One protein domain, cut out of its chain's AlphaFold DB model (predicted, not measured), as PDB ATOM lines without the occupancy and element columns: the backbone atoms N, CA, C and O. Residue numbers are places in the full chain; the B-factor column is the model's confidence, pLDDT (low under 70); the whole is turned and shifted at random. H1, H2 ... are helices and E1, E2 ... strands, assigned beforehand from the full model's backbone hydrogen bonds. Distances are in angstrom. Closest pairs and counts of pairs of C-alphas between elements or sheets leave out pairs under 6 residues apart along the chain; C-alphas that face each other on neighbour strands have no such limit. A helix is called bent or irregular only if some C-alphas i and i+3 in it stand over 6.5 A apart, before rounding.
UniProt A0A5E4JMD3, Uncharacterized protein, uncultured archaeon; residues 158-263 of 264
ATOM      1  N   GLN A 158     -21.855 -53.758 -23.218       52.00
ATOM      2  CA  GLN A 158     -20.592 -53.496 -22.528       52.00
ATOM      3  C   GLN A 158     -19.362 -53.633 -23.442       52.00
ATOM      4  O   GLN A 158     -18.388 -52.900 -23.295       52.00
ATOM      5  N   THR A 159     -19.408 -54.543 -24.418       56.31
ATOM      6  CA  THR A 159     -18.264 -54.839 -25.302       56.31
ATOM      7  C   THR A 159     -18.097 -53.851 -26.460       56.31
ATOM      8  O   THR A 159     -17.023 -53.778 -27.065       56.31
ATOM      9  N   VAL A 160     -19.139 -53.071 -26.763       62.53
ATOM     10  CA  VAL A 160     -19.204 -52.197 -27.942       62.53
ATOM     11  C   VAL A 160     -19.282 -50.718 -27.547       62.53
ATOM     12  O   VAL A 160     -18.683 -49.887 -28.228       62.53
ATOM     13  N   ILE A 161     -19.917 -50.375 -26.416       69.62
ATOM     14  CA  ILE A 161     -20.102 -48.973 -26.003       69.62
ATOM     15  C   ILE A 161     -18.778 -48.237 -25.785       69.62
ATOM     16  O   ILE A 161     -18.623 -47.126 -26.274       69.62
ATOM     17  N   LEU A 162     -17.781 -48.873 -25.157       69.75
ATOM     18  CA  LEU A 162     -16.480 -48.240 -24.915       69.75
ATOM     19  C   LEU A 162     -15.750 -47.916 -26.227       69.75
ATOM     20  O   LEU A 162     -15.125 -46.867 -26.357       69.75
ATOM     21  N   LYS A 163     -15.855 -48.799 -27.226       73.00
ATOM     22  CA  LYS A 163     -15.270 -48.568 -28.555       73.00
ATOM     23  C   LYS A 163     -15.988 -47.432 -29.285       73.00
ATOM     24  O   LYS A 163     -15.316 -46.621 -29.913       73.00
ATOM     25  N   ALA A 164     -17.315 -47.361 -29.167       75.25
ATOM     26  CA  ALA A 164     -18.113 -46.266 -29.710       75.25
ATOM     27  C   ALA A 164     -17.741 -44.924 -29.054       75.25
ATOM     28  O   ALA A 164     -17.430 -43.968 -29.754       75.25
ATOM     29  N   MET A 165     -17.676 -44.877 -27.719       75.88
ATOM     30  CA  MET A 165     -17.284 -43.681 -26.966       75.88
ATOM     31  C   MET A 165     -15.882 -43.207 -27.354       75.88
ATOM     32  O   MET A 165     -15.713 -42.045 -27.705       75.88
ATOM     33  N   ASN A 166     -14.890 -44.103 -27.379       80.00
ATOM     34  CA  ASN A 166     -13.527 -43.753 -27.792       80.00
ATOM     35  C   ASN A 166     -13.472 -43.221 -29.230       80.00
ATOM     36  O   ASN A 166     -12.712 -42.298 -29.516       80.00
ATOM     37  N   PHE A 167     -14.280 -43.781 -30.134       83.25
ATOM     38  CA  PHE A 167     -14.399 -43.264 -31.492       83.25
ATOM     39  C   PHE A 167     -14.950 -41.832 -31.503       83.25
ATOM     40  O   PHE A 167     -14.363 -40.980 -32.168       83.25
ATOM     41  N   PHE A 168     -16.010 -41.540 -30.748       83.56
ATOM     42  CA  PHE A 168     -16.591 -40.196 -30.694       83.56
ATOM     43  C   PHE A 168     -15.661 -39.180 -30.040       83.56
ATOM     44  O   PHE A 168     -15.414 -38.134 -30.635       83.56
ATOM     45  N   TYR A 169     -15.038 -39.517 -28.908       84.56
ATOM     46  CA  TYR A 169     -14.009 -38.671 -28.298       84.56
ATOM     47  C   TYR A 169     -12.857 -38.381 -29.265       84.56
ATOM     48  O   TYR A 169     -12.408 -37.242 -29.361       84.56
ATOM     49  N   GLY A 170     -12.412 -39.376 -30.037       87.00
ATOM     50  CA  GLY A 170     -11.333 -39.208 -31.011       87.00
ATOM     51  C   GLY A 170     -11.713 -38.444 -32.285       87.00
ATOM     52  O   GLY A 170     -10.815 -38.008 -32.998       87.00
ATOM     53  N   ASN A 171     -13.006 -38.283 -32.591       87.06
ATOM     54  CA  ASN A 171     -13.481 -37.714 -33.862       87.06
ATOM     55  C   ASN A 171     -14.463 -36.543 -33.692       87.06
ATOM     56  O   ASN A 171     -15.047 -36.091 -34.676       87.06
ATOM     57  N   HIS A 172     -14.655 -36.028 -32.475       88.00
ATOM     58  CA  HIS A 172     -15.603 -34.941 -32.212       88.00
ATOM     59  C   HIS A 172     -15.297 -33.669 -33.019       88.00
ATOM     60  O   HIS A 172     -16.216 -32.965 -33.427       88.00
ATOM     61  N   SER A 173     -14.022 -33.414 -33.331       88.56
ATOM     62  CA  SER A 173     -13.582 -32.289 -34.165       88.56
ATOM     63  C   SER A 173     -14.053 -32.363 -35.621       88.56
ATOM     64  O   SER A 173     -13.992 -31.362 -36.328       88.56
ATOM     65  N   SER A 174     -14.507 -33.530 -36.088       87.75
ATOM     66  CA  SER A 174     -15.073 -33.705 -37.431       87.75
ATOM     67  C   SER A 174     -16.521 -33.213 -37.531       87.75
ATOM     68  O   SER A 174     -17.070 -33.157 -38.630       87.75
ATOM     69  N   VAL A 175     -17.158 -32.869 -36.406       87.81
ATOM     70  CA  VAL A 175     -18.490 -32.256 -36.384       87.81
ATOM     71  C   VAL A 175     -18.362 -30.768 -36.740       87.81
ATOM     72  O   VAL A 175     -17.659 -30.039 -36.038       87.81
ATOM     73  N   PRO A 176     -19.039 -30.278 -37.799       86.50
ATOM     74  CA  PRO A 176     -18.994 -28.865 -38.160       86.50
ATOM     75  C   PRO A 176     -19.490 -27.953 -37.030       86.50
ATOM     76  O   PRO A 176     -20.428 -28.284 -36.303       86.50
ATOM     77  N   SER A 177     -18.897 -26.765 -36.902       84.69
ATOM     78  CA  SER A 177     -19.357 -25.779 -35.919       84.69
ATOM     79  C   SER A 177     -20.811 -25.375 -36.193       84.69
ATOM     80  O   SER A 177     -21.189 -25.131 -37.337       84.69
ATOM     81  N   GLY A 178     -21.634 -25.322 -35.143       82.50
ATOM     82  CA  GLY A 178     -23.062 -25.006 -35.252       82.50
ATOM     83  C   GLY A 178     -23.964 -26.193 -35.617       82.50
ATOM     84  O   GLY A 178     -25.184 -26.030 -35.602       82.50
ATOM     85  N   CYS A 179     -23.406 -27.379 -35.883       85.25
ATOM     86  CA  CYS A 179     -24.196 -28.600 -36.037       85.25
ATOM     87  C   CYS A 179     -24.710 -29.128 -34.691       85.25
ATOM     88  O   CYS A 179     -24.052 -29.003 -33.658       85.25
ATOM     89  N   VAL A 180     -25.875 -29.776 -34.730       84.94
ATOM     90  CA  VAL A 180     -26.418 -30.549 -33.605       84.94
ATOM     91  C   VAL A 180     -26.215 -32.034 -33.871       84.94
ATOM     92  O   VAL A 180     -26.618 -32.545 -34.919       84.94
ATOM     93  N   VAL A 181     -25.618 -32.739 -32.912       86.00
ATOM     94  CA  VAL A 181     -25.474 -34.194 -32.967       86.00
ATOM     95  C   VAL A 181     -26.707 -34.874 -32.379       86.00
ATOM     96  O   VAL A 181     -27.063 -34.676 -31.220       86.00
ATOM     97  N   TYR A 182     -27.360 -35.719 -33.162       83.38
ATOM     98  CA  TYR A 182     -28.474 -36.535 -32.707       83.38
ATOM     99  C   TYR A 182     -27.973 -37.922 -32.333       83.38
ATOM    100  O   TYR A 182     -27.483 -38.659 -33.186       83.38
ATOM    101  N   SER A 183     -28.115 -38.267 -31.056       82.12
ATOM    102  CA  SER A 183     -27.588 -39.500 -30.473       82.12
ATOM    103  C   SER A 183     -28.607 -40.161 -29.545       82.12
ATOM    104  O   SER A 183     -29.531 -39.522 -29.037       82.12
ATOM    105  N   PHE A 184     -28.452 -41.462 -29.317       77.44
ATOM    106  CA  PHE A 184     -29.133 -42.153 -28.218       77.44
ATOM    107  C   PHE A 184     -28.533 -41.811 -26.847       77.44
ATOM    108  O   PHE A 184     -29.198 -42.025 -25.835       77.44
ATOM    109  N   THR A 185     -27.312 -41.281 -26.833       77.62
ATOM    110  CA  THR A 185     -26.536 -40.861 -25.660       77.62
ATOM    111  C   THR A 185     -25.982 -39.458 -25.933       77.62
ATOM    112  O   THR A 185     -24.824 -39.316 -26.318       77.62
ATOM    113  N   PRO A 186     -26.824 -38.409 -25.876       76.75
ATOM    114  CA  PRO A 186     -26.411 -37.037 -26.194       76.75
ATOM    115  C   PRO A 186     -25.404 -36.458 -25.186       76.75
ATOM    116  O   PRO A 186     -24.632 -35.567 -25.528       76.75
ATOM    117  N   ASP A 187     -25.392 -36.977 -23.964       75.81
ATOM    118  CA  ASP A 187     -24.475 -36.640 -22.877       75.81
ATOM    119  C   ASP A 187     -22.999 -36.680 -23.293       75.81
ATOM    120  O   ASP A 187     -22.288 -35.706 -23.059       75.81
ATOM    121  N   ILE A 188     -22.565 -37.712 -24.023       79.12
ATOM    122  CA  ILE A 188     -21.158 -37.846 -24.455       79.12
ATOM    123  C   ILE A 188     -20.685 -36.676 -25.335       79.12
ATOM    124  O   ILE A 188     -19.503 -36.348 -25.375       79.12
ATOM    125  N   TRP A 189     -21.611 -36.042 -26.056       82.69
ATOM    126  CA  TRP A 189     -21.325 -34.923 -26.950       82.69
ATOM    127  C   TRP A 189     -21.259 -33.596 -26.190       82.69
ATOM    128  O   TRP A 189     -20.425 -32.748 -26.511       82.69
ATOM    129  N   TYR A 190     -22.061 -33.447 -25.131       79.31
ATOM    130  CA  TYR A 190     -21.965 -32.299 -24.231       79.31
ATOM    131  C   TYR A 190     -20.612 -32.249 -23.515       79.31
ATOM    132  O   TYR A 190     -20.055 -31.164 -23.359       79.31
ATOM    133  N   GLU A 191     -20.047 -33.402 -23.139       79.62
ATOM    134  CA  GLU A 191     -18.733 -33.474 -22.481       79.62
ATOM    135  C   GLU A 191     -17.587 -32.953 -23.365       79.62
ATOM    136  O   GLU A 191     -16.619 -32.393 -22.856       79.62
ATOM    137  N   VAL A 192     -17.722 -33.064 -24.691       83.75
ATOM    138  CA  VAL A 192     -16.757 -32.540 -25.676       83.75
ATOM    139  C   VAL A 192     -17.158 -31.179 -26.256       83.75
ATOM    140  O   VAL A 192     -16.597 -30.743 -27.259       83.75
ATOM    141  N   GLY A 193     -18.126 -30.491 -25.644       84.88
ATOM    142  CA  GLY A 193     -18.547 -29.150 -26.059       84.88
ATOM    143  C   GLY A 193     -19.305 -29.102 -27.392       84.88
ATOM    144  O   GLY A 193     -19.342 -28.053 -28.035       84.88
ATOM    145  N   VAL A 194     -19.907 -30.214 -27.817       86.00
ATOM    146  CA  VAL A 194     -20.701 -30.313 -29.046       86.00
ATOM    147  C   VAL A 194     -22.189 -30.339 -28.696       86.00
ATOM    148  O   VAL A 194     -22.643 -31.145 -27.886       86.00
ATOM    149  N   ASN A 195     -22.973 -29.469 -29.339       84.19
ATOM    150  CA  ASN A 195     -24.422 -29.433 -29.149       84.19
ATOM    151  C   ASN A 195     -25.051 -30.767 -29.561       84.19
ATOM    152  O   ASN A 195     -24.803 -31.249 -30.667       84.19
ATOM    153  N   SER A 196     -25.915 -31.332 -28.719       84.38
ATOM    154  CA  SER A 196     -26.531 -32.627 -28.999       84.38
ATOM    155  C   SER A 196     -27.974 -32.757 -28.509       84.38
ATOM    156  O   SER A 196     -28.450 -32.019 -27.645       84.38
ATOM    157  N   SER A 197     -28.706 -33.708 -29.087       80.38
ATOM    158  CA  SER A 197     -30.103 -33.991 -28.756       80.38
ATOM    159  C   SER A 197     -30.403 -35.485 -28.826       80.38
ATOM    160  O   SER A 197     -29.812 -36.221 -29.618       80.38
ATOM    161  N   GLN A 198     -31.390 -35.931 -28.042       77.38
ATOM    162  CA  GLN A 198     -31.882 -37.303 -28.120       77.38
ATOM    163  C   GLN A 198     -32.458 -37.574 -29.518       77.38
ATOM    164  O   GLN A 198     -33.368 -36.882 -29.982       77.38
ATOM    165  N   ILE A 199     -31.984 -38.629 -30.173       75.25
ATOM    166  CA  ILE A 199     -32.445 -39.062 -31.501       75.25
ATOM    167  C   ILE A 199     -33.943 -39.421 -31.527       75.25
ATOM    168  O   ILE A 199     -34.612 -39.262 -32.546       75.25
ATOM    169  N   GLY A 200     -34.509 -39.841 -30.390       67.56
ATOM    170  CA  GLY A 200     -35.936 -40.154 -30.245       67.56
ATOM    171  C   GLY A 200     -36.874 -38.961 -30.477       67.56
ATOM    172  O   GLY A 200     -38.044 -39.156 -30.813       67.56
ATOM    173  N   TYR A 201     -36.375 -37.723 -30.386       65.44
ATOM    174  CA  TYR A 201     -37.150 -36.531 -30.751       65.44
ATOM    175  C   TYR A 201     -37.423 -36.426 -32.260       65.44
ATOM    176  O   TYR A 201     -38.312 -35.685 -32.671       65.44
ATOM    177  N   LEU A 202     -36.706 -37.191 -33.091       65.44
ATOM    178  CA  LEU A 202     -36.910 -37.233 -34.542       65.44
ATOM    179  C   LEU A 202     -37.964 -38.263 -34.968       65.44
ATOM    180  O   LEU A 202     -38.538 -38.132 -36.044       65.44
ATOM    181  N   SER A 203     -38.224 -39.283 -34.140       56.94
ATOM    182  CA  SER A 203     -39.166 -40.370 -34.456       56.94
ATOM    183  C   SER A 203     -40.597 -40.095 -33.991       56.94
ATOM    184  O   SER A 203     -41.554 -40.607 -34.567       56.94
ATOM    185  N   THR A 204     -40.755 -39.289 -32.941       50.75
ATOM    186  CA  THR A 204     -42.024 -39.102 -32.220       50.75
ATOM    187  C   THR A 204     -42.967 -38.086 -32.863       50.75
ATOM    188  O   THR A 204     -44.143 -38.042 -32.515       50.75
ATOM    189  N   SER A 205     -42.496 -37.296 -33.827       47.50
ATOM    190  CA  SER A 205     -43.245 -36.169 -34.391       47.50
ATOM    191  C   SER A 205     -43.992 -36.469 -35.692       47.50
ATOM    192  O   SER A 205     -44.495 -35.534 -36.307       47.50
ATOM    193  N   GLY A 206     -44.073 -37.728 -36.152       47.06
ATOM    194  CA  GLY A 206     -44.845 -38.122 -37.351       47.06
ATOM    195  C   GLY A 206     -44.428 -37.442 -38.668       47.06
ATOM    196  O   GLY A 206     -44.977 -37.741 -39.721       47.06
ATOM    197  N   ASN A 207     -43.440 -36.555 -38.615       47.84
ATOM    198  CA  ASN A 207     -42.933 -35.751 -39.705       47.84
ATOM    199  C   ASN A 207     -41.434 -35.566 -39.450       47.84
ATOM    200  O   ASN A 207     -41.001 -34.538 -38.925       47.84
ATOM    201  N   LEU A 208     -40.621 -36.547 -39.867       55.09
ATOM    202  CA  LEU A 208     -39.187 -36.303 -40.084       55.09
ATOM    203  C   LEU A 208     -39.023 -34.988 -40.880       55.09
ATOM    204  O   LEU A 208     -38.259 -34.107 -40.505       55.09
ATOM    205  N   SER A 209     -39.881 -34.790 -41.883       49.91
ATOM    206  CA  SER A 209     -39.988 -33.600 -42.728       49.91
ATOM    207  C   SER A 209     -40.116 -32.250 -41.999       49.91
ATOM    208  O   SER A 209     -39.707 -31.249 -42.593       49.91
ATOM    209  N   SER A 210     -40.625 -32.176 -40.761       51.22
ATOM    210  CA  SER A 210     -40.816 -30.909 -40.027       51.22
ATOM    211  C   SER A 210     -39.742 -30.605 -38.979       51.22
ATOM    212  O   SER A 210     -39.809 -29.560 -38.335       51.22
ATOM    213  N   SER A 211     -38.733 -31.465 -38.807       57.50
ATOM    214  CA  SER A 211     -37.587 -31.141 -37.948       57.50
ATOM    215  C   SER A 211     -36.648 -30.154 -38.658       57.50
ATOM    216  O   SER A 211     -35.667 -30.517 -39.301       57.50
ATOM    217  N   THR A 212     -36.970 -28.864 -38.572       52.38
ATOM    218  CA  THR A 212     -36.164 -27.761 -39.130       52.38
ATOM    219  C   THR A 212     -34.717 -27.774 -38.625       52.38
ATOM    220  O   THR A 212     -33.814 -27.408 -39.370       52.38
ATOM    221  N   GLY A 213     -34.480 -28.281 -37.408       55.34
ATOM    222  CA  GLY A 213     -33.136 -28.474 -36.851       55.34
ATOM    223  C   GLY A 213     -32.268 -29.461 -37.639       55.34
ATOM    224  O   GLY A 213     -31.076 -29.218 -37.801       55.34
ATOM    225  N   PHE A 214     -32.861 -30.515 -38.217       62.72
ATOM    226  CA  PHE A 214     -32.113 -31.512 -38.993       62.72
ATOM    227  C   PHE A 214     -31.750 -31.024 -40.407       62.72
ATOM    228  O   PHE A 214     -30.842 -31.553 -41.044       62.72
ATOM    229  N   ARG A 215     -32.445 -29.989 -40.902       59.84
ATOM    230  CA  ARG A 215     -32.234 -29.421 -42.243       59.84
ATOM    231  C   ARG A 215     -31.086 -28.410 -42.322       59.84
ATOM    232  O   ARG A 215     -30.599 -28.189 -43.421       59.84
ATOM    233  N   ASN A 216     -30.672 -27.809 -41.203       67.25
ATOM    234  CA  ASN A 216     -29.689 -26.717 -41.214       67.25
ATOM    235  C   ASN A 216     -28.243 -27.191 -41.009       67.25
ATOM    236  O   ASN A 216     -27.359 -26.745 -41.726       67.25
ATOM    237  N   CYS A 217     -27.990 -28.056 -40.024       76.12
ATOM    238  CA  CYS A 217     -26.680 -28.668 -39.772       76.12
ATOM    239  C   CYS A 217     -26.893 -29.757 -38.716       76.12
ATOM    240  O   CYS A 217     -27.010 -29.464 -37.523       76.12
ATOM    241  N   ALA A 218     -27.014 -31.012 -39.143       79.94
ATOM    242  CA  ALA A 218     -27.231 -32.127 -38.235       79.94
ATOM    243  C   ALA A 218     -26.273 -33.265 -38.525       79.94
ATOM    244  O   ALA A 218     -26.017 -33.604 -39.681       79.94
ATOM    245  N   VAL A 219     -25.774 -33.848 -37.442       85.94
ATOM    246  CA  VAL A 219     -24.934 -35.033 -37.470       85.94
ATOM    247  C   VAL A 219     -25.674 -36.145 -36.753       85.94
ATOM    248  O   VAL A 219     -26.100 -35.986 -35.615       85.94
ATOM    249  N   LEU A 220     -25.850 -37.280 -37.409       86.19
ATOM    250  CA  LEU A 220     -26.314 -38.493 -36.761       86.19
ATOM    251  C   LEU A 220     -25.102 -39.241 -36.208       86.19
ATOM    252  O   LEU A 220     -24.203 -39.632 -36.953       86.19
ATOM    253  N   ASP A 221     -25.116 -39.451 -34.899       85.38
ATOM    254  CA  ASP A 221     -24.276 -40.427 -34.219       85.38
ATOM    255  C   ASP A 221     -24.838 -41.820 -34.535       85.38
ATOM    256  O   ASP A 221     -25.841 -42.266 -33.966       85.38
ATOM    257  N   TYR A 222     -24.204 -42.505 -35.490       80.44
ATOM    258  CA  TYR A 222     -24.482 -43.905 -35.791       80.44
ATOM    259  C   TYR A 222     -23.635 -44.804 -34.880       80.44
ATOM    260  O   TYR A 222     -22.717 -45.503 -35.315       80.44
ATOM    261  N   GLY A 223     -23.904 -44.710 -33.581       74.88
ATOM    262  CA  GLY A 223     -23.172 -45.394 -32.524       74.88
ATOM    263  C   GLY A 223     -23.703 -46.775 -32.179       74.88
ATOM    264  O   GLY A 223     -24.468 -47.388 -32.922       74.88
ATOM    265  N   TYR A 224     -23.313 -47.256 -30.997       73.00
ATOM    266  CA  TYR A 224     -23.689 -48.571 -30.468       73.00
ATOM    267  C   TYR A 224     -25.177 -48.899 -30.658       73.00
ATOM    268  O   TYR A 224     -25.526 -49.965 -31.160       73.00
ATOM    269  N   TRP A 225     -26.050 -47.963 -30.290       73.19
ATOM    270  CA  TRP A 225     -27.493 -48.159 -30.354       73.19
ATOM    271  C   TRP A 225     -27.988 -48.373 -31.780       73.19
ATOM    272  O   TRP A 225     -28.878 -49.186 -31.982       73.19
ATOM    273  N   CYS A 226     -27.362 -47.744 -32.773       75.81
ATOM    274  CA  CYS A 226     -27.658 -47.978 -34.180       75.81
ATOM    275  C   CYS A 226     -27.076 -49.287 -34.723       75.81
ATOM    276  O   CYS A 226     -27.441 -49.676 -35.823       75.81
ATOM    277  N   LEU A 227     -26.202 -49.976 -33.986       70.94
ATOM    278  CA  LEU A 227     -25.630 -51.273 -34.369       70.94
ATOM    279  C   LEU A 227     -26.392 -52.462 -33.777       70.94
ATOM    280  O   LEU A 227     -26.144 -53.601 -34.169       70.94
ATOM    281  N   VAL A 228     -27.323 -52.219 -32.851       64.56
ATOM    282  CA  VAL A 228     -28.124 -53.273 -32.226       64.56
ATOM    283  C   VAL A 228     -29.601 -53.170 -32.620       64.56
ATOM    284  O   VAL A 228     -30.142 -52.068 -32.758       64.56
ATOM    285  N   PRO A 229     -30.299 -54.305 -32.820       55.72
ATOM    286  CA  PRO A 229     -31.748 -54.293 -32.983       55.72
ATOM    287  C   PRO A 229     -32.453 -53.625 -31.781       55.72
ATOM    288  O   PRO A 229     -31.890 -53.564 -30.695       55.72
ATOM    289  N   PRO A 230     -33.687 -53.117 -31.935       57.91
ATOM    290  CA  PRO A 230     -34.392 -52.900 -33.196       57.91
ATOM    291  C   PRO A 230     -33.927 -51.628 -33.928       57.91
ATOM    292  O   PRO A 230     -34.420 -51.336 -35.015       57.91
ATOM    293  N   TYR A 231     -33.031 -50.833 -33.341       62.06
ATOM    294  CA  TYR A 231     -32.730 -49.477 -33.806       62.06
ATOM    295  C   TYR A 231     -31.903 -49.440 -35.096       62.06
ATOM    296  O   TYR A 231     -32.100 -48.520 -35.893       62.06
ATOM    297  N   HIS A 232     -31.070 -50.463 -35.339       63.75
ATOM    298  CA  HIS A 232     -30.340 -50.633 -36.602       63.75
ATOM    299  C   HIS A 232     -31.269 -50.588 -37.823       63.75
ATOM    300  O   HIS A 232     -31.061 -49.788 -38.728       63.75
ATOM    301  N   ASP A 233     -32.346 -51.379 -37.827       64.50
ATOM    302  CA  ASP A 233     -33.246 -51.494 -38.987       64.50
ATOM    303  C   ASP A 233     -34.446 -50.541 -38.947       64.50
ATOM    304  O   ASP A 233     -35.273 -50.541 -39.860       64.50
ATOM    305  N   THR A 234     -34.551 -49.718 -37.903       72.12
ATOM    306  CA  THR A 234     -35.650 -48.763 -37.736       72.12
ATOM    307  C   THR A 234     -35.126 -47.334 -37.781       72.12
ATOM    308  O   THR A 234     -34.819 -46.828 -38.858       72.12
ATOM    309  N   LEU A 235     -35.009 -46.675 -36.630       74.19
ATOM    310  CA  LEU A 235     -34.791 -45.239 -36.529       74.19
ATOM    311  C   LEU A 235     -33.507 -44.775 -37.226       74.19
ATOM    312  O   LEU A 235     -33.552 -43.828 -38.007       74.19
ATOM    313  N   CYS A 236     -32.377 -45.446 -36.998       77.12
ATOM    314  CA  CYS A 236     -31.093 -44.989 -37.535       77.12
ATOM    315  C   CYS A 236     -31.031 -45.107 -39.057       77.12
ATOM    316  O   CYS A 236     -30.619 -44.171 -39.741       77.12
ATOM    317  N   LYS A 237     -31.497 -46.236 -39.602       77.75
ATOM    318  CA  LYS A 237     -31.568 -46.460 -41.048       77.75
ATOM    319  C   LYS A 237     -32.589 -45.550 -41.722       77.75
ATOM    320  O   LYS A 237     -32.314 -45.028 -42.798       77.75
ATOM    321  N   GLN A 238     -33.739 -45.310 -41.089       78.00
ATOM    322  CA  GLN A 238     -34.736 -44.361 -41.590       78.00
ATOM    323  C   GLN A 238     -34.170 -42.943 -41.676       78.00
ATOM    324  O   GLN A 238     -34.341 -42.298 -42.705       78.00
ATOM    325  N   LEU A 239     -33.464 -42.476 -40.643       76.56
ATOM    326  CA  LEU A 239     -32.856 -41.143 -40.637       76.56
ATOM    327  C   LEU A 239     -31.706 -41.033 -41.641       76.56
ATOM    328  O   LEU A 239     -31.667 -40.073 -42.405       76.56
ATOM    329  N   SER A 240     -30.825 -42.034 -41.691       78.12
ATOM    330  CA  SER A 240     -29.728 -42.084 -42.665       78.12
ATOM    331  C   SER A 240     -30.242 -41.980 -44.106       78.12
ATOM    332  O   SER A 240     -29.775 -41.141 -44.877       78.12
ATOM    333  N   ASN A 241     -31.283 -42.751 -44.439       76.56
ATOM    334  CA  ASN A 241     -31.882 -42.745 -45.772       76.56
ATOM    335  C   ASN A 241     -32.673 -41.463 -46.069       76.56
ATOM    336  O   ASN A 241     -32.588 -40.939 -47.176       76.56
ATOM    337  N   ALA A 242     -33.453 -40.959 -45.108       74.69
ATOM    338  CA  ALA A 242     -34.321 -39.797 -45.316       74.69
ATOM    339  C   ALA A 242     -33.540 -38.492 -45.526       74.69
ATOM    340  O   ALA A 242     -34.024 -37.606 -46.227       74.69
ATOM    341  N   TYR A 243     -32.349 -38.379 -44.933       73.19
ATOM    342  CA  TYR A 243     -31.518 -37.174 -44.986       73.19
ATOM    343  C   TYR A 243     -30.254 -37.326 -45.834       73.19
ATOM    344  O   TYR A 243     -29.405 -36.442 -45.796       73.19
ATOM    345  N   ALA A 244     -30.132 -38.424 -46.593       74.19
ATOM    346  CA  ALA A 244     -29.002 -38.695 -47.486       74.19
ATOM    347  C   ALA A 244     -27.636 -38.421 -46.827       74.19
ATOM    348  O   ALA A 244     -26.757 -37.783 -47.412       74.19
ATOM    349  N   LEU A 245     -27.484 -38.865 -45.578       78.31
ATOM    350  CA  LEU A 245     -26.343 -38.470 -44.765       78.31
ATOM    351  C   LEU A 245     -25.039 -39.067 -45.297       78.31
ATOM    352  O   LEU A 245     -24.994 -40.207 -45.761       78.31
ATOM    353  N   THR A 246     -23.958 -38.301 -45.179       80.38
ATOM    354  CA  THR A 246     -22.623 -38.699 -45.636       80.38
ATOM    355  C   THR A 246     -21.659 -38.889 -44.464       80.38
ATOM    356  O   THR A 246     -21.754 -38.148 -43.482       80.38
ATOM    357  N   PRO A 247     -20.735 -39.867 -44.525       80.75
ATOM    358  CA  PRO A 247     -19.757 -40.076 -43.461       80.75
ATOM    359  C   PRO A 247     -18.794 -38.890 -43.302       80.75
ATOM    360  O   PRO A 247     -18.061 -38.551 -44.225       80.75
ATOM    361  N   LEU A 248     -18.769 -38.305 -42.106       80.88
ATOM    362  CA  LEU A 248     -17.790 -37.327 -41.621       80.88
ATOM    363  C   LEU A 248     -16.590 -38.015 -40.952       80.88
ATOM    364  O   LEU A 248     -15.470 -37.519 -41.005       80.88
ATOM    365  N   ALA A 249     -16.828 -39.163 -40.316       82.06
ATOM    366  CA  ALA A 249     -15.808 -40.023 -39.727       82.06
ATOM    367  C   ALA A 249     -16.306 -41.471 -39.716       82.06
ATOM    368  O   ALA A 249     -17.510 -41.709 -39.567       82.06
ATOM    369  N   THR A 250     -15.385 -42.428 -39.843       80.38
ATOM    370  CA  THR A 250     -15.689 -43.865 -39.836       80.38
ATOM    371  C   THR A 250     -14.687 -44.645 -38.997       80.38
ATOM    372  O   THR A 250     -13.487 -44.400 -39.094       80.38
ATOM    373  N   SER A 251     -15.150 -45.634 -38.234       72.69
ATOM    374  CA  SER A 251     -14.278 -46.611 -37.566       72.69
ATOM    375  C   SER A 251     -14.895 -48.003 -37.620       72.69
ATOM    376  O   SER A 251     -16.039 -48.164 -37.205       72.69
ATOM    377  N   GLY A 252     -14.146 -48.990 -38.130       62.97
ATOM    378  CA  GLY A 252     -14.550 -50.401 -38.181       62.97
ATOM    379  C   GLY A 252     -14.056 -51.166 -39.418       62.97
ATOM    380  O   GLY A 252     -13.839 -50.581 -40.474       62.97
ATOM    381  N   ASN A 253     -13.922 -52.494 -39.291       41.28
ATOM    382  CA  ASN A 253     -13.720 -53.436 -40.401       41.28
ATOM    383  C   ASN A 253     -15.054 -54.169 -40.674       41.28
ATOM    384  O   ASN A 253     -15.335 -55.184 -40.038       41.28
ATOM    385  N   GLY A 254     -15.904 -53.670 -41.580       53.41
ATOM    386  CA  GLY A 254     -17.167 -54.334 -41.964       53.41
ATOM    387  C   GLY A 254     -18.383 -54.006 -41.074       53.41
ATOM    388  O   GLY A 254     -18.625 -52.841 -40.779       53.41
ATOM    389  N   ASN A 255     -19.163 -55.021 -40.661       37.56
ATOM    390  CA  ASN A 255     -20.501 -54.932 -40.015       37.56
ATOM    391  C   ASN A 255     -20.581 -54.181 -38.660       37.56
ATOM    392  O   ASN A 255     -21.627 -54.171 -38.014       37.56
ATOM    393  N   SER A 256     -19.496 -53.575 -38.189       47.34
ATOM    394  CA  SER A 256     -19.446 -52.772 -36.961       47.34
ATOM    395  C   SER A 256     -18.710 -51.478 -37.257       47.34
ATOM    396  O   SER A 256     -17.584 -51.271 -36.810       47.34
ATOM    397  N   ALA A 257     -19.333 -50.657 -38.095       55.25
ATOM    398  CA  ALA A 257     -18.817 -49.361 -38.478       55.25
ATOM    399  C   ALA A 257     -19.587 -48.265 -37.732       55.25
ATOM    400  O   ALA A 257     -20.816 -48.210 -37.795       55.25
ATOM    401  N   TYR A 258     -18.860 -47.426 -37.004       58.25
ATOM    402  CA  TYR A 258     -19.398 -46.207 -36.408       58.25
ATOM    403  C   TYR A 258     -19.320 -45.095 -37.434       58.25
ATOM    404  O   TYR A 258     -18.284 -44.943 -38.086       58.25
ATOM    405  N   TYR A 259     -20.387 -44.315 -37.554       68.19
ATOM    406  CA  TYR A 259     -20.436 -43.206 -38.493       68.19
ATOM    407  C   TYR A 259     -20.846 -41.930 -37.776       68.19
ATOM    408  O   TYR A 259     -21.792 -41.922 -36.989       68.19
ATOM    409  N   LEU A 260     -20.161 -40.842 -38.105       62.50
ATOM    410  CA  LEU A 260     -20.732 -39.509 -37.977       62.50
ATOM    411  C   LEU A 260     -21.331 -39.164 -39.324       62.50
ATOM    412  O   LEU A 260     -20.621 -39.161 -40.319       62.50
ATOM    413  N   LEU A 261     -22.636 -38.959 -39.375       66.88
ATOM    414  CA  LEU A 261     -23.375 -38.838 -40.624       66.88
ATOM    415  C   LEU A 261     -23.946 -37.424 -40.740       66.88
ATOM    416  O   LEU A 261     -24.877 -37.093 -40.017       66.88
ATOM    417  N   GLY A 262     -23.386 -36.593 -41.617       61.28
ATOM    418  CA  GLY A 262     -23.806 -35.203 -41.820       61.28
ATOM    419  C   GLY A 262     -24.649 -35.012 -43.081       61.28
ATOM    420  O   GLY A 262     -24.424 -35.696 -44.083       61.28
ATOM    421  N   ASN A 263     -25.602 -34.077 -43.047       64.62
ATOM    422  CA  ASN A 263     -26.244 -33.576 -44.266       64.62
ATOM    423  C   ASN A 263     -25.275 -32.623 -44.997       64.62
ATOM    424  O   ASN A 263     -24.530 -31.902 -44.332       64.62
TER     425      ASN A 263
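This is residues 158 to 263 of the 264 residues of an uncharacterized protein of uncultured archaeon (UniProt A0A5E4JMD3). A twisted five-stranded sheet stands between helices on both its faces: the long H1 and short H2 cover one face, H6 and short H4 the other. Short H3 and H5 graze the sheet, and the H3 to H4 link lies at the far end of the longest axis from where H1 begins. The printed part has 106 residues, in the order H1 E1 H2 E2 H3 H4 E3 H5 H6 E4 E5; the sheet is mixed, ordered E2 E1 E3 E5 E4, and the class is mixed, helices and strands. It is compact and rounded, with a radius of gyration of the C-alphas of 12.6 A and spans of 35 by 30 by 22 A.

The strands are E2, residues 196 to 198; E1, 180 to 183; E3, 218 to 222, 12.3 A; E5, 258 to 262, 13.0 A, ending at C-alpha 262 (-23.806, -35.203, -41.820); and E4, 246 to 251, 14.0 A. H1, residues 158 to 174, is 25.4 A long from C-alpha 158 (-20.592, -53.496, -22.528), with a kink of 33 degrees near residue 168. H6 is residues 232 to 242, 14.5 A. H1 and H6 are irregular: C-alphas 170 and 173 are 7.9 A apart, 233 and 236 are 7.0 A. The others are H2, 187 to 191; H3, 199 to 202; H4, 212 to 216; and H5, 224 to 227.

E2 and E1 are parallel, with N 197 and O 181 at 2.9 A; E1 and E3 are parallel, with N 182 and O 219 at 2.8 A. E3 and E5 are antiparallel, with N 220 and O 261 at 2.8 A; E5 and E4 form an antiparallel hairpin, with N 248 and O 260 at 2.7 A. E1, H2, E2 is a strand-helix-strand unit, two parallel neighbours joined through a helix, its crossover right-handed. E2, H3 H4, E3 and E3, H5 H6, E4 are split units, with E1 and E5 respectively between their strands, also right-handed. H1, at a height of 7.1 A over the sheet, is closest to E4 at the C-alphas of Ser 174 and Leu 248, 6.2 A. H2 is on the same face, H4 and H6 on the opposite face. H6, at a height of 9.4 A, runs along the strands, at 26 degrees to E3 on the local plane. H1, with residues 160 to 164 alone, only just touches H5, with 3 pairs of C-alphas within 8 A, the closest Ile 161 and Tyr 224, 5.7 A. H5 and H6 touch only at the corner, closest at the C-alphas of Cys 226 and His 232, 4.5 A. H3 and H6 are near each other. O i to N i+4 pairs are within hydrogen-bond range throughout H2, in 9 of 13 in H1, 5 of 7 in H6 and 0 of 1 in H4, which has 1 of 2 O i to N i+3 pairs; H3 and H5 are too short for an i+4 pair.

The farthest C-alphas, Thr 159 and Ser 210, are 36.0 A apart. The printed part has no cut and no long link. Mean pLDDT of the printed part is 71.8; residues 158 to 162, 200 to 216, 228 to 233 and 252 to 263 are under 70.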